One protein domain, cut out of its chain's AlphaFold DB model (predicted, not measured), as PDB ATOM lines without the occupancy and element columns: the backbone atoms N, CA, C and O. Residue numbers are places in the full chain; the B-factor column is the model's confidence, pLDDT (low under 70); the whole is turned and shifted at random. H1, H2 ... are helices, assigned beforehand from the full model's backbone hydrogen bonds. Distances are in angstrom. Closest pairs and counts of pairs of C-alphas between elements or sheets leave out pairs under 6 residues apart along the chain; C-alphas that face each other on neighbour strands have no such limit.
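AT A GLANCE: This is residues 6 to 21, 31 to 65 and 73 to 92 of the 92 residues of an uncharacterized protein of Hymenobacter sp. KIGAM108 (UniProt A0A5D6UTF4). Four helices along one long axis form a staggered up-and-down bundle, each running against the one before. The longest, H4, packs with residues 84 to 91 on H3 of the H2-H3 hairpin, and H1 packs on H4. The printed part has 71 residues, 60 of them in the four named helices H1 to H4 in chain order, with no named strand; its class is all helix, and it is compact with a radius of gyration of the C-alphas of 12.3 A and spans of 40 by 23 by 17 A.

IN THESE COORDINATES: H4, residues 74 to 91, measures 26.1 A and ends at C-alpha 91 (205.503, 332.440, 207.407). H3 is residues 48 to 62, 20.9 A; H2, residues 31 to 42; H1, residues 6 to 20, 21.2 A from C-alpha 6 (201.866, 323.066, 197.579).

HOW THE PARTS SIT: H4 touches H3, closest C-alphas Ser 57 and Ala 88 at 4.2 A. H3 touches H2, C-alphas Val 54 and Leu 38 at 6.0 A. H1, residues 10 to 14 alone, touches residues 85 to 89 of H4, C-alphas Arg 11 and Val 89 at 6.1 A, at a tilt of 37 degrees, only just steep. H1 and H3 are apart. In H1, H2, H3 and H4 every O i to N i+4 pair is within hydrogen-bond range.

THE WHOLE: The printed part has two cuts: in the link from H1 to H2, 9 residues are not printed and C-alphas 21 and 31 are 15.1 A apart across the cut, and in the link from H3 to H4, 7 residues are not printed and C-alphas 65 and 73 are 16.0 A apart across the cut. The H2 to H3 link is tight. Residue 65 alone is under pLDDT 70.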
ATOM      1  N   GLU A   6     202.572 321.817 197.878       87.12
ATOM      2  CA  GLU A   6     201.866 323.066 197.579       87.12
ATOM      3  C   GLU A   6     202.557 324.297 198.192       87.12
ATOM      4  O   GLU A   6     202.683 325.342 197.553       87.12
ATOM      5  N   LEU A   7     203.105 324.174 199.406       86.75
ATOM      6  CA  LEU A   7     203.852 325.252 200.063       86.75
ATOM      7  C   LEU A   7     205.182 325.534 199.355       86.75
ATOM      8  O   LEU A   7     205.622 326.683 199.261       86.75
ATOM      9  N   VAL A   8     205.821 324.490 198.820       88.94
ATOM     10  CA  VAL A   8     207.029 324.633 197.995       88.94
ATOM     11  C   VAL A   8     206.704 325.366 196.692       88.94
ATOM     12  O   VAL A   8     207.461 326.259 196.296       88.94
ATOM     13  N   THR A   9     205.579 325.035 196.055       90.69
ATOM     14  CA  THR A   9     205.088 325.705 194.842       90.69
ATOM     15  C   THR A   9     204.827 327.188 195.090       90.69
ATOM     16  O   THR A   9     205.383 328.020 194.370       90.69
ATOM     17  N   ILE A  10     204.098 327.534 196.156       90.06
ATOM     18  CA  ILE A  10     203.829 328.929 196.542       90.06
ATOM     19  C   ILE A  10     205.145 329.705 196.728       90.06
ATOM     20  O   ILE A  10     205.348 330.761 196.125       90.06
ATOM     21  N   ARG A  11     206.106 329.154 197.486       89.25
ATOM     22  CA  ARG A  11     207.424 329.784 197.698       89.25
ATOM     23  C   ARG A  11     208.237 329.949 196.408       89.25
ATOM     24  O   ARG A  11     209.072 330.853 196.319       89.25
ATOM     25  N   ARG A  12     208.071 329.059 195.426       90.12
ATOM     26  CA  ARG A  12     208.743 329.161 194.120       90.12
ATOM     27  C   ARG A  12     208.130 330.277 193.279       90.12
ATOM     28  O   ARG A  12     208.878 331.108 192.775       90.12
ATOM     29  N   GLN A  13     206.804 330.322 193.194       88.62
ATOM     30  CA  GLN A  13     206.076 331.366 192.470       88.62
ATOM     31  C   GLN A  13     206.397 332.754 193.038       88.62
ATOM     32  O   GLN A  13     206.701 333.669 192.283       88.62
ATOM     33  N   MET A  14     206.456 332.888 194.368       87.19
ATOM     34  CA  MET A  14     206.877 334.124 195.040       87.19
ATOM     35  C   MET A  14     208.250 334.603 194.543       87.19
ATOM     36  O   MET A  14     208.418 335.749 194.129       87.19
ATOM     37  N   ARG A  15     209.246 333.709 194.527       85.81
ATOM     38  CA  ARG A  15     210.604 334.049 194.077       85.81
ATOM     39  C   ARG A  15     210.646 334.501 192.618       85.81
ATOM     40  O   ARG A  15     211.394 335.424 192.308       85.81
ATOM     41  N   GLN A  16     209.842 333.890 191.750       86.56
ATOM     42  CA  GLN A  16     209.746 334.284 190.342       86.56
ATOM     43  C   GLN A  16     209.150 335.689 190.186       86.56
ATOM     44  O   GLN A  16     209.717 336.508 189.468       86.56
ATOM     45  N   LEU A  17     208.098 336.027 190.939       83.56
ATOM     46  CA  LEU A  17     207.464 337.352 190.872       83.56
ATOM     47  C   LEU A  17     208.406 338.503 191.217       83.56
ATOM     48  O   LEU A  17     208.381 339.542 190.556       83.56
ATOM     49  N   PHE A  18     209.248 338.315 192.235       76.88
ATOM     50  CA  PHE A  18     210.237 339.322 192.625       76.88
ATOM     51  C   PHE A  18     211.341 339.491 191.591       76.88
ATOM     52  O   PHE A  18     211.879 340.587 191.448       76.88
ATOM     53  N   HIS A  19     211.665 338.423 190.866       81.00
ATOM     54  CA  HIS A  19     212.647 338.481 189.796       81.00
ATOM     55  C   HIS A  19     212.090 339.182 188.548       81.00
ATOM     56  O   HIS A  19     212.769 340.012 187.953       81.00
ATOM     57  N   GLU A  20     210.836 338.902 188.189       81.69
ATOM     58  CA  GLU A  20     210.221 339.347 186.931       81.69
ATOM     59  C   GLU A  20     209.481 340.692 187.034       81.69
ATOM     60  O   GLU A  20     208.971 341.192 186.033       81.69
ATOM     61  N   ARG A  21     209.429 341.319 188.221       75.06
ATOM     62  CA  ARG A  21     208.705 342.586 188.464       75.06
ATOM     63  C   ARG A  21     207.262 342.551 187.936       75.06
ATOM     64  O   ARG A  21     206.801 343.510 187.314       75.06
ATOM     65  N   ARG A  31     197.614 336.204 194.428       89.12
ATOM     66  CA  ARG A  31     196.995 336.341 195.752       89.12
ATOM     67  C   ARG A  31     195.770 335.433 195.870       89.12
ATOM     68  O   ARG A  31     195.661 334.687 196.840       89.12
ATOM     69  N   GLN A  32     194.869 335.475 194.884       89.88
ATOM     70  CA  GLN A  32     193.663 334.644 194.874       89.88
ATOM     71  C   GLN A  32     193.990 333.150 194.782       89.88
ATOM     72  O   GLN A  32     193.438 332.364 195.554       89.88
ATOM     73  N   GLN A  33     194.908 332.759 193.893       91.62
ATOM     74  CA  GLN A  33     195.337 331.364 193.750       91.62
ATOM     75  C   GLN A  33     195.938 330.824 195.051       91.62
ATOM     76  O   GLN A  33     195.495 329.793 195.548       91.62
ATOM     77  N   TRP A  34     196.883 331.541 195.660       91.50
ATOM     78  CA  TRP A  34     197.506 331.120 196.916       91.50
ATOM     79  C   TRP A  34     196.500 331.052 198.057       91.50
ATOM     80  O   TRP A  34     196.538 330.111 198.845       91.50
ATOM     81  N   GLN A  35     195.563 331.999 198.135       91.81
ATOM     82  CA  GLN A  35     194.497 331.957 199.131       91.81
ATOM     83  C   GLN A  35     193.617 330.709 198.960       91.81
ATOM     84  O   GLN A  35     193.235 330.097 199.957       91.81
ATOM     85  N   GLN A  36     193.305 330.301 197.726       92.44
ATOM     86  CA  GLN A  36     192.561 329.066 197.458       92.44
ATOM     87  C   GLN A  36     193.371 327.820 197.825       92.44
ATOM     88  O   GLN A  36     192.857 326.963 198.546       92.44
ATOM     89  N   THR A  37     194.639 327.742 197.411       92.06
ATOM     90  CA  THR A  37     195.534 326.626 197.752       92.06
ATOM     91  C   THR A  37     195.678 326.478 199.264       92.06
ATOM     92  O   THR A  37     195.490 325.392 199.803       92.06
ATOM     93  N   LEU A  38     195.936 327.572 199.982       91.62
ATOM     94  CA  LEU A  38     196.080 327.555 201.436       91.62
ATOM     95  C   LEU A  38     194.770 327.183 202.149       91.62
ATOM     96  O   LEU A  38     194.810 326.433 203.122       91.62
ATOM     97  N   LYS A  39     193.604 327.630 201.654       92.94
ATOM     98  CA  LYS A  39     192.294 327.191 202.176       92.94
ATOM     99  C   LYS A  39     192.089 325.689 201.979       92.94
ATOM    100  O   LYS A  39     191.618 325.022 202.892       92.94
ATOM    101  N   ALA A  40     192.466 325.154 200.818       92.00
ATOM    102  CA  ALA A  40     192.387 323.721 200.546       92.00
ATOM    103  C   ALA A  40     193.336 322.918 201.451       92.00
ATOM    104  O   ALA A  40     192.948 321.879 201.978       92.00
ATOM    105  N   LEU A  41     194.550 323.426 201.694       90.62
ATOM    106  CA  LEU A  41     195.499 322.826 202.636       90.62
ATOM    107  C   LEU A  41     194.963 322.823 204.068       90.62
ATOM    108  O   LEU A  41     195.108 321.824 204.762       90.62
ATOM    109  N   GLN A  42     194.307 323.901 204.501       89.12
ATOM    110  CA  GLN A  42     193.725 323.998 205.841       89.12
ATOM    111  C   GLN A  42     192.638 322.939 206.106       89.12
ATOM    112  O   GLN A  42     192.395 322.591 207.258       89.12
ATOM    113  N   GLN A  43     191.991 322.413 205.061       89.31
ATOM    114  CA  GLN A  43     190.996 321.338 205.175       89.31
ATOM    115  C   GLN A  43     191.619 319.937 205.284       89.31
ATOM    116  O   GLN A  43     190.905 318.969 205.540       89.31
ATOM    117  N   GLN A  44     192.932 319.807 205.085       87.62
ATOM    118  CA  GLN A  44     193.654 318.541 205.200       87.62
ATOM    119  C   GLN A  44     194.202 318.345 206.619       87.62
ATOM    120  O   GLN A  44     194.392 319.297 207.378       87.62
ATOM    121  N   ALA A  45     194.503 317.094 206.977       84.88
ATOM    122  CA  ALA A  45     195.221 316.783 208.208       84.88
ATOM    123  C   ALA A  45     196.686 317.233 208.077       84.88
ATOM    124  O   ALA A  45     197.525 316.523 207.526       84.88
ATOM    125  N   LEU A  46     196.972 318.443 208.550       86.69
ATOM    126  CA  LEU A  46     198.310 319.027 208.580       86.69
ATOM    127  C   LEU A  46     198.954 318.836 209.956       86.69
ATOM    128  O   LEU A  46     198.272 318.824 210.982       86.69
ATOM    129  N   GLU A  47     200.286 318.771 209.993       89.56
ATOM    130  CA  GLU A  47     201.012 318.902 211.258       89.56
ATOM    131  C   GLU A  47     200.645 320.240 211.932       89.56
ATOM    132  O   GLU A  47     200.562 321.257 211.234       89.56
ATOM    133  N   PRO A  48     200.478 320.302 213.268       86.69
ATOM    134  CA  PRO A  48     200.026 321.515 213.960       86.69
ATOM    135  C   PRO A  48     200.838 322.772 213.619       86.69
ATOM    136  O   PRO A  48     200.287 323.862 213.475       86.69
ATOM    137  N   GLN A  49     202.152 322.619 213.428       86.12
ATOM    138  CA  GLN A  49     203.042 323.714 213.034       86.12
ATOM    139  C   GLN A  49     202.764 324.200 211.606       86.12
ATOM    140  O   GLN A  49     202.780 325.400 211.350       86.12
ATOM    141  N   VAL A  50     202.487 323.281 210.679       87.00
ATOM    142  CA  VAL A  50     202.157 323.604 209.284       87.00
ATOM    143  C   VAL A  50     200.775 324.253 209.208       87.00
ATOM    144  O   VAL A  50     200.615 325.261 208.527       87.00
ATOM    145  N   ALA A  51     199.803 323.741 209.965       88.50
ATOM    146  CA  ALA A  51     198.468 324.325 210.065       88.50
ATOM    147  C   ALA A  51     198.509 325.778 210.567       88.50
ATOM    148  O   ALA A  51     197.846 326.642 209.993       88.50
ATOM    149  N   LEU A  52     199.321 326.063 211.596       90.25
ATOM    150  CA  LEU A  52     199.496 327.418 212.127       90.25
ATOM    151  C   LEU A  52     200.076 328.371 211.075       90.25
ATOM    152  O   LEU A  52     199.552 329.466 210.880       90.25
ATOM    153  N   ARG A  53     201.118 327.939 210.355       90.12
ATOM    154  CA  ARG A  53     201.722 328.722 209.267       90.12
ATOM    155  C   ARG A  53     200.719 329.012 208.153       90.12
ATOM    156  O   ARG A  53     200.554 330.163 207.767       90.12
ATOM    157  N   VAL A  54     199.979 327.993 207.703       89.50
ATOM    158  CA  VAL A  54     198.917 328.136 206.692       89.50
ATOM    159  C   VAL A  54     197.838 329.124 207.153       89.50
ATOM    160  O   VAL A  54     197.439 329.996 206.379       89.50
ATOM    161  N   ALA A  55     197.397 329.045 208.412       89.88
ATOM    162  CA  ALA A  55     196.403 329.961 208.978       89.88
ATOM    163  C   ALA A  55     196.911 331.413 209.060       89.88
ATOM    164  O   ALA A  55     196.179 332.348 208.714       89.88
ATOM    165  N   ASN A  56     198.171 331.613 209.457       90.75
ATOM    166  CA  ASN A  56     198.805 332.932 209.474       90.75
ATOM    167  C   ASN A  56     198.874 333.526 208.065       90.75
ATOM    168  O   ASN A  56     198.452 334.664 207.850       90.75
ATOM    169  N   SER A  57     199.341 332.754 207.084       89.50
ATOM    170  CA  SER A  57     199.427 333.196 205.691       89.50
ATOM    171  C   SER A  57     198.054 333.539 205.112       89.50
ATOM    172  O   SER A  57     197.912 334.569 204.457       89.50
ATOM    173  N   LEU A  58     197.017 332.747 205.410       89.88
ATOM    174  CA  LEU A  58     195.638 333.063 205.026       89.88
ATOM    175  C   LEU A  58     195.148 334.383 205.622       89.88
ATOM    176  O   LEU A  58     194.529 335.174 204.913       89.88
ATOM    177  N   THR A  59     195.449 334.635 206.896       89.69
ATOM    178  CA  THR A  59     195.060 335.873 207.588       89.69
ATOM    179  C   THR A  59     195.723 337.091 206.946       89.69
ATOM    180  O   THR A  59     195.067 338.102 206.697       89.69
ATOM    181  N   GLN A  60     197.007 336.982 206.600       86.06
ATOM    182  CA  GLN A  60     197.743 338.054 205.930       86.06
ATOM    183  C   GLN A  60     197.227 338.338 204.515       86.06
ATOM    184  O   GLN A  60     197.091 339.499 204.135       86.06
ATOM    185  N   LEU A  61     196.891 337.296 203.748       86.50
ATOM    186  CA  LEU A  61     196.307 337.458 202.413       86.50
ATOM    187  C   LEU A  61     194.869 337.997 202.459       86.50
ATOM    188  O   LEU A  61     194.465 338.708 201.539       86.50
ATOM    189  N   ALA A  62     194.102 337.683 203.507       83.75
ATOM    190  CA  ALA A  62     192.751 338.207 203.716       83.75
ATOM    191  C   ALA A  62     192.755 339.685 204.139       83.75
ATOM    192  O   ALA A  62     191.890 340.443 203.715       83.75
ATOM    193  N   ALA A  63     193.763 340.137 204.894       78.62
ATOM    194  CA  ALA A  63     193.913 341.546 205.278       78.62
ATOM    195  C   ALA A  63     194.093 342.503 204.076       78.62
ATOM    196  O   ALA A  63     193.938 343.718 204.213       78.62
ATOM    197  N   LEU A  64     194.409 341.963 202.894       74.19
ATOM    198  CA  LEU A  64     194.503 342.697 201.630       74.19
ATOM    199  C   LEU A  64     193.157 342.904 200.932       74.19
ATOM    200  O   LEU A  64     193.083 343.703 200.000       74.19
ATOM    201  N   GLU A  65     192.096 342.222 201.367       68.19
ATOM    202  CA  GLU A  65     190.724 342.456 200.909       68.19
ATOM    203  C   GLU A  65     190.184 343.732 201.571       68.19
ATOM    204  O   GLU A  65     189.210 343.720 202.318       68.19
ATOM    205  N   SER A  73     196.824 354.851 194.828       79.56
ATOM    206  CA  SER A  73     197.538 354.871 193.548       79.56
ATOM    207  C   SER A  73     197.913 353.437 193.151       79.56
ATOM    208  O   SER A  73     198.186 352.599 194.018       79.56
ATOM    209  N   SER A  74     197.968 353.132 191.848       79.81
ATOM    210  CA  SER A  74     198.316 351.781 191.368       79.81
ATOM    211  C   SER A  74     199.668 351.299 191.906       79.81
ATOM    212  O   SER A  74     199.838 350.117 192.195       79.81
ATOM    213  N   GLN A  75     200.612 352.222 192.117       80.44
ATOM    214  CA  GLN A  75     201.915 351.934 192.715       80.44
ATOM    215  C   GLN A  75     201.820 351.620 194.215       80.44
ATOM    216  O   GLN A  75     202.432 350.658 194.672       80.44
ATOM    217  N   ALA A  76     201.034 352.381 194.984       82.88
ATOM    218  CA  ALA A  76     200.849 352.111 196.409       82.88
ATOM    219  C   ALA A  76     200.119 350.777 196.638       82.88
ATOM    220  O   ALA A  76     200.519 349.999 197.504       82.88
ATOM    221  N   ARG A  77     199.108 350.469 195.813       82.44
ATOM    222  CA  ARG A  77     198.407 349.177 195.841       82.44
ATOM    223  C   ARG A  77     199.343 348.017 195.508       82.44
ATOM    224  O   ARG A  77     199.343 347.016 196.220       82.44
ATOM    225  N   ARG A  78     200.173 348.168 194.469       83.75
ATOM    226  CA  ARG A  78     201.204 347.184 194.113       83.75
ATOM    227  C   ARG A  78     202.137 346.912 195.290       83.75
ATOM    228  O   ARG A  78     202.300 345.758 195.663       83.75
ATOM    229  N   GLN A  79     202.691 347.959 195.898       84.62
ATOM    230  CA  GLN A  79     203.640 347.818 197.004       84.62
ATOM    231  C   GLN A  79     203.019 347.095 198.210       84.62
ATOM    232  O   GLN A  79     203.678 346.270 198.840       84.62
ATOM    233  N   GLN A  80     201.754 347.378 198.536       84.62
ATOM    234  CA  GLN A  80     201.038 346.673 199.605       84.62
ATOM    235  C   GLN A  80     200.837 345.191 199.288       84.62
ATOM    236  O   GLN A  80     201.112 344.347 200.140       84.62
ATOM    237  N   LEU A  81     200.392 344.875 198.066       85.81
ATOM    238  CA  LEU A  81     200.216 343.494 197.618       85.81
ATOM    239  C   LEU A  81     201.542 342.733 197.649       85.81
ATOM    240  O   LEU A  81     201.601 341.662 198.239       85.81
ATOM    241  N   GLU A  82     202.615 343.298 197.091       86.56
ATOM    242  CA  GLU A  82     203.953 342.696 197.124       86.56
ATOM    243  C   GLU A  82     204.406 342.433 198.567       86.56
ATOM    244  O   GLU A  82     204.813 341.319 198.891       86.56
ATOM    245  N   ASN A  83     204.271 343.417 199.462       86.62
ATOM    246  CA  ASN A  83     204.670 343.272 200.863       86.62
ATOM    247  C   ASN A  83     203.888 342.172 201.587       86.62
ATOM    248  O   ASN A  83     204.467 341.404 202.354       86.62
ATOM    249  N   ALA A  84     202.581 342.085 201.368       85.00
ATOM    250  CA  ALA A  84     201.771 341.073 202.026       85.00
ATOM    251  C   ALA A  84     201.972 339.677 201.425       85.00
ATOM    252  O   ALA A  84     202.000 338.706 202.176       85.00
ATOM    253  N   LEU A  85     202.199 339.569 200.111       86.88
ATOM    254  CA  LEU A  85     202.603 338.316 199.469       86.88
ATOM    255  C   LEU A  85     203.948 337.827 200.026       86.88
ATOM    256  O   LEU A  85     204.063 336.652 200.369       86.88
ATOM    257  N   ILE A  86     204.936 338.715 200.205       88.62
ATOM    258  CA  ILE A  86     206.208 338.365 200.858       88.62
ATOM    259  C   ILE A  86     205.959 337.819 202.257       88.62
ATOM    260  O   ILE A  86     206.428 336.727 202.576       88.62
ATOM    261  N   ARG A  87     205.242 338.568 203.100       86.75
ATOM    262  CA  ARG A  87     205.053 338.178 204.501       86.75
ATOM    263  C   ARG A  87     204.250 336.888 204.631       86.75
ATOM    264  O   ARG A  87     204.602 336.040 205.444       86.75
ATOM    265  N   ALA A  88     203.223 336.701 203.801       86.31
ATOM    266  CA  ALA A  88     202.457 335.463 203.768       86.31
ATOM    267  C   ALA A  88     203.349 334.263 203.432       86.31
ATOM    268  O   ALA A  88     203.168 333.201 204.012       86.31
ATOM    269  N   VAL A  89     204.327 334.423 202.539       86.81
ATOM    270  CA  VAL A  89     205.234 333.342 202.134       86.81
ATOM    271  C   VAL A  89     206.408 333.139 203.094       86.81
ATOM    272  O   VAL A  89     206.895 332.018 203.199       86.81
ATOM    273  N   GLN A  90     206.857 334.177 203.806       86.38
ATOM    274  CA  GLN A  90     207.881 334.060 204.856       86.38
ATOM    275  C   GLN A  90     207.414 333.204 206.039       86.38
ATOM    276  O   GLN A  90     208.233 332.528 206.658       86.38
ATOM    277  N   GLU A  91     206.113 333.230 206.333       81.12
ATOM    278  CA  GLU A  91     205.503 332.440 207.407       81.12
ATOM    279  C   GLU A  91     205.274 330.968 207.028       81.12
ATOM    280  O   GLU A  91     205.222 330.126 207.920       81.12
ATOM    281  N   LEU A  92     205.151 330.633 205.735       81.25
ATOM    282  CA  LEU A  92     205.065 329.242 205.247       81.25
ATOM    283  C   LEU A  92     206.425 328.586 205.352       81.25
ATOM    284  O   LEU A  92     206.547 327.408 205.786       81.25
TER     285      LEU A  92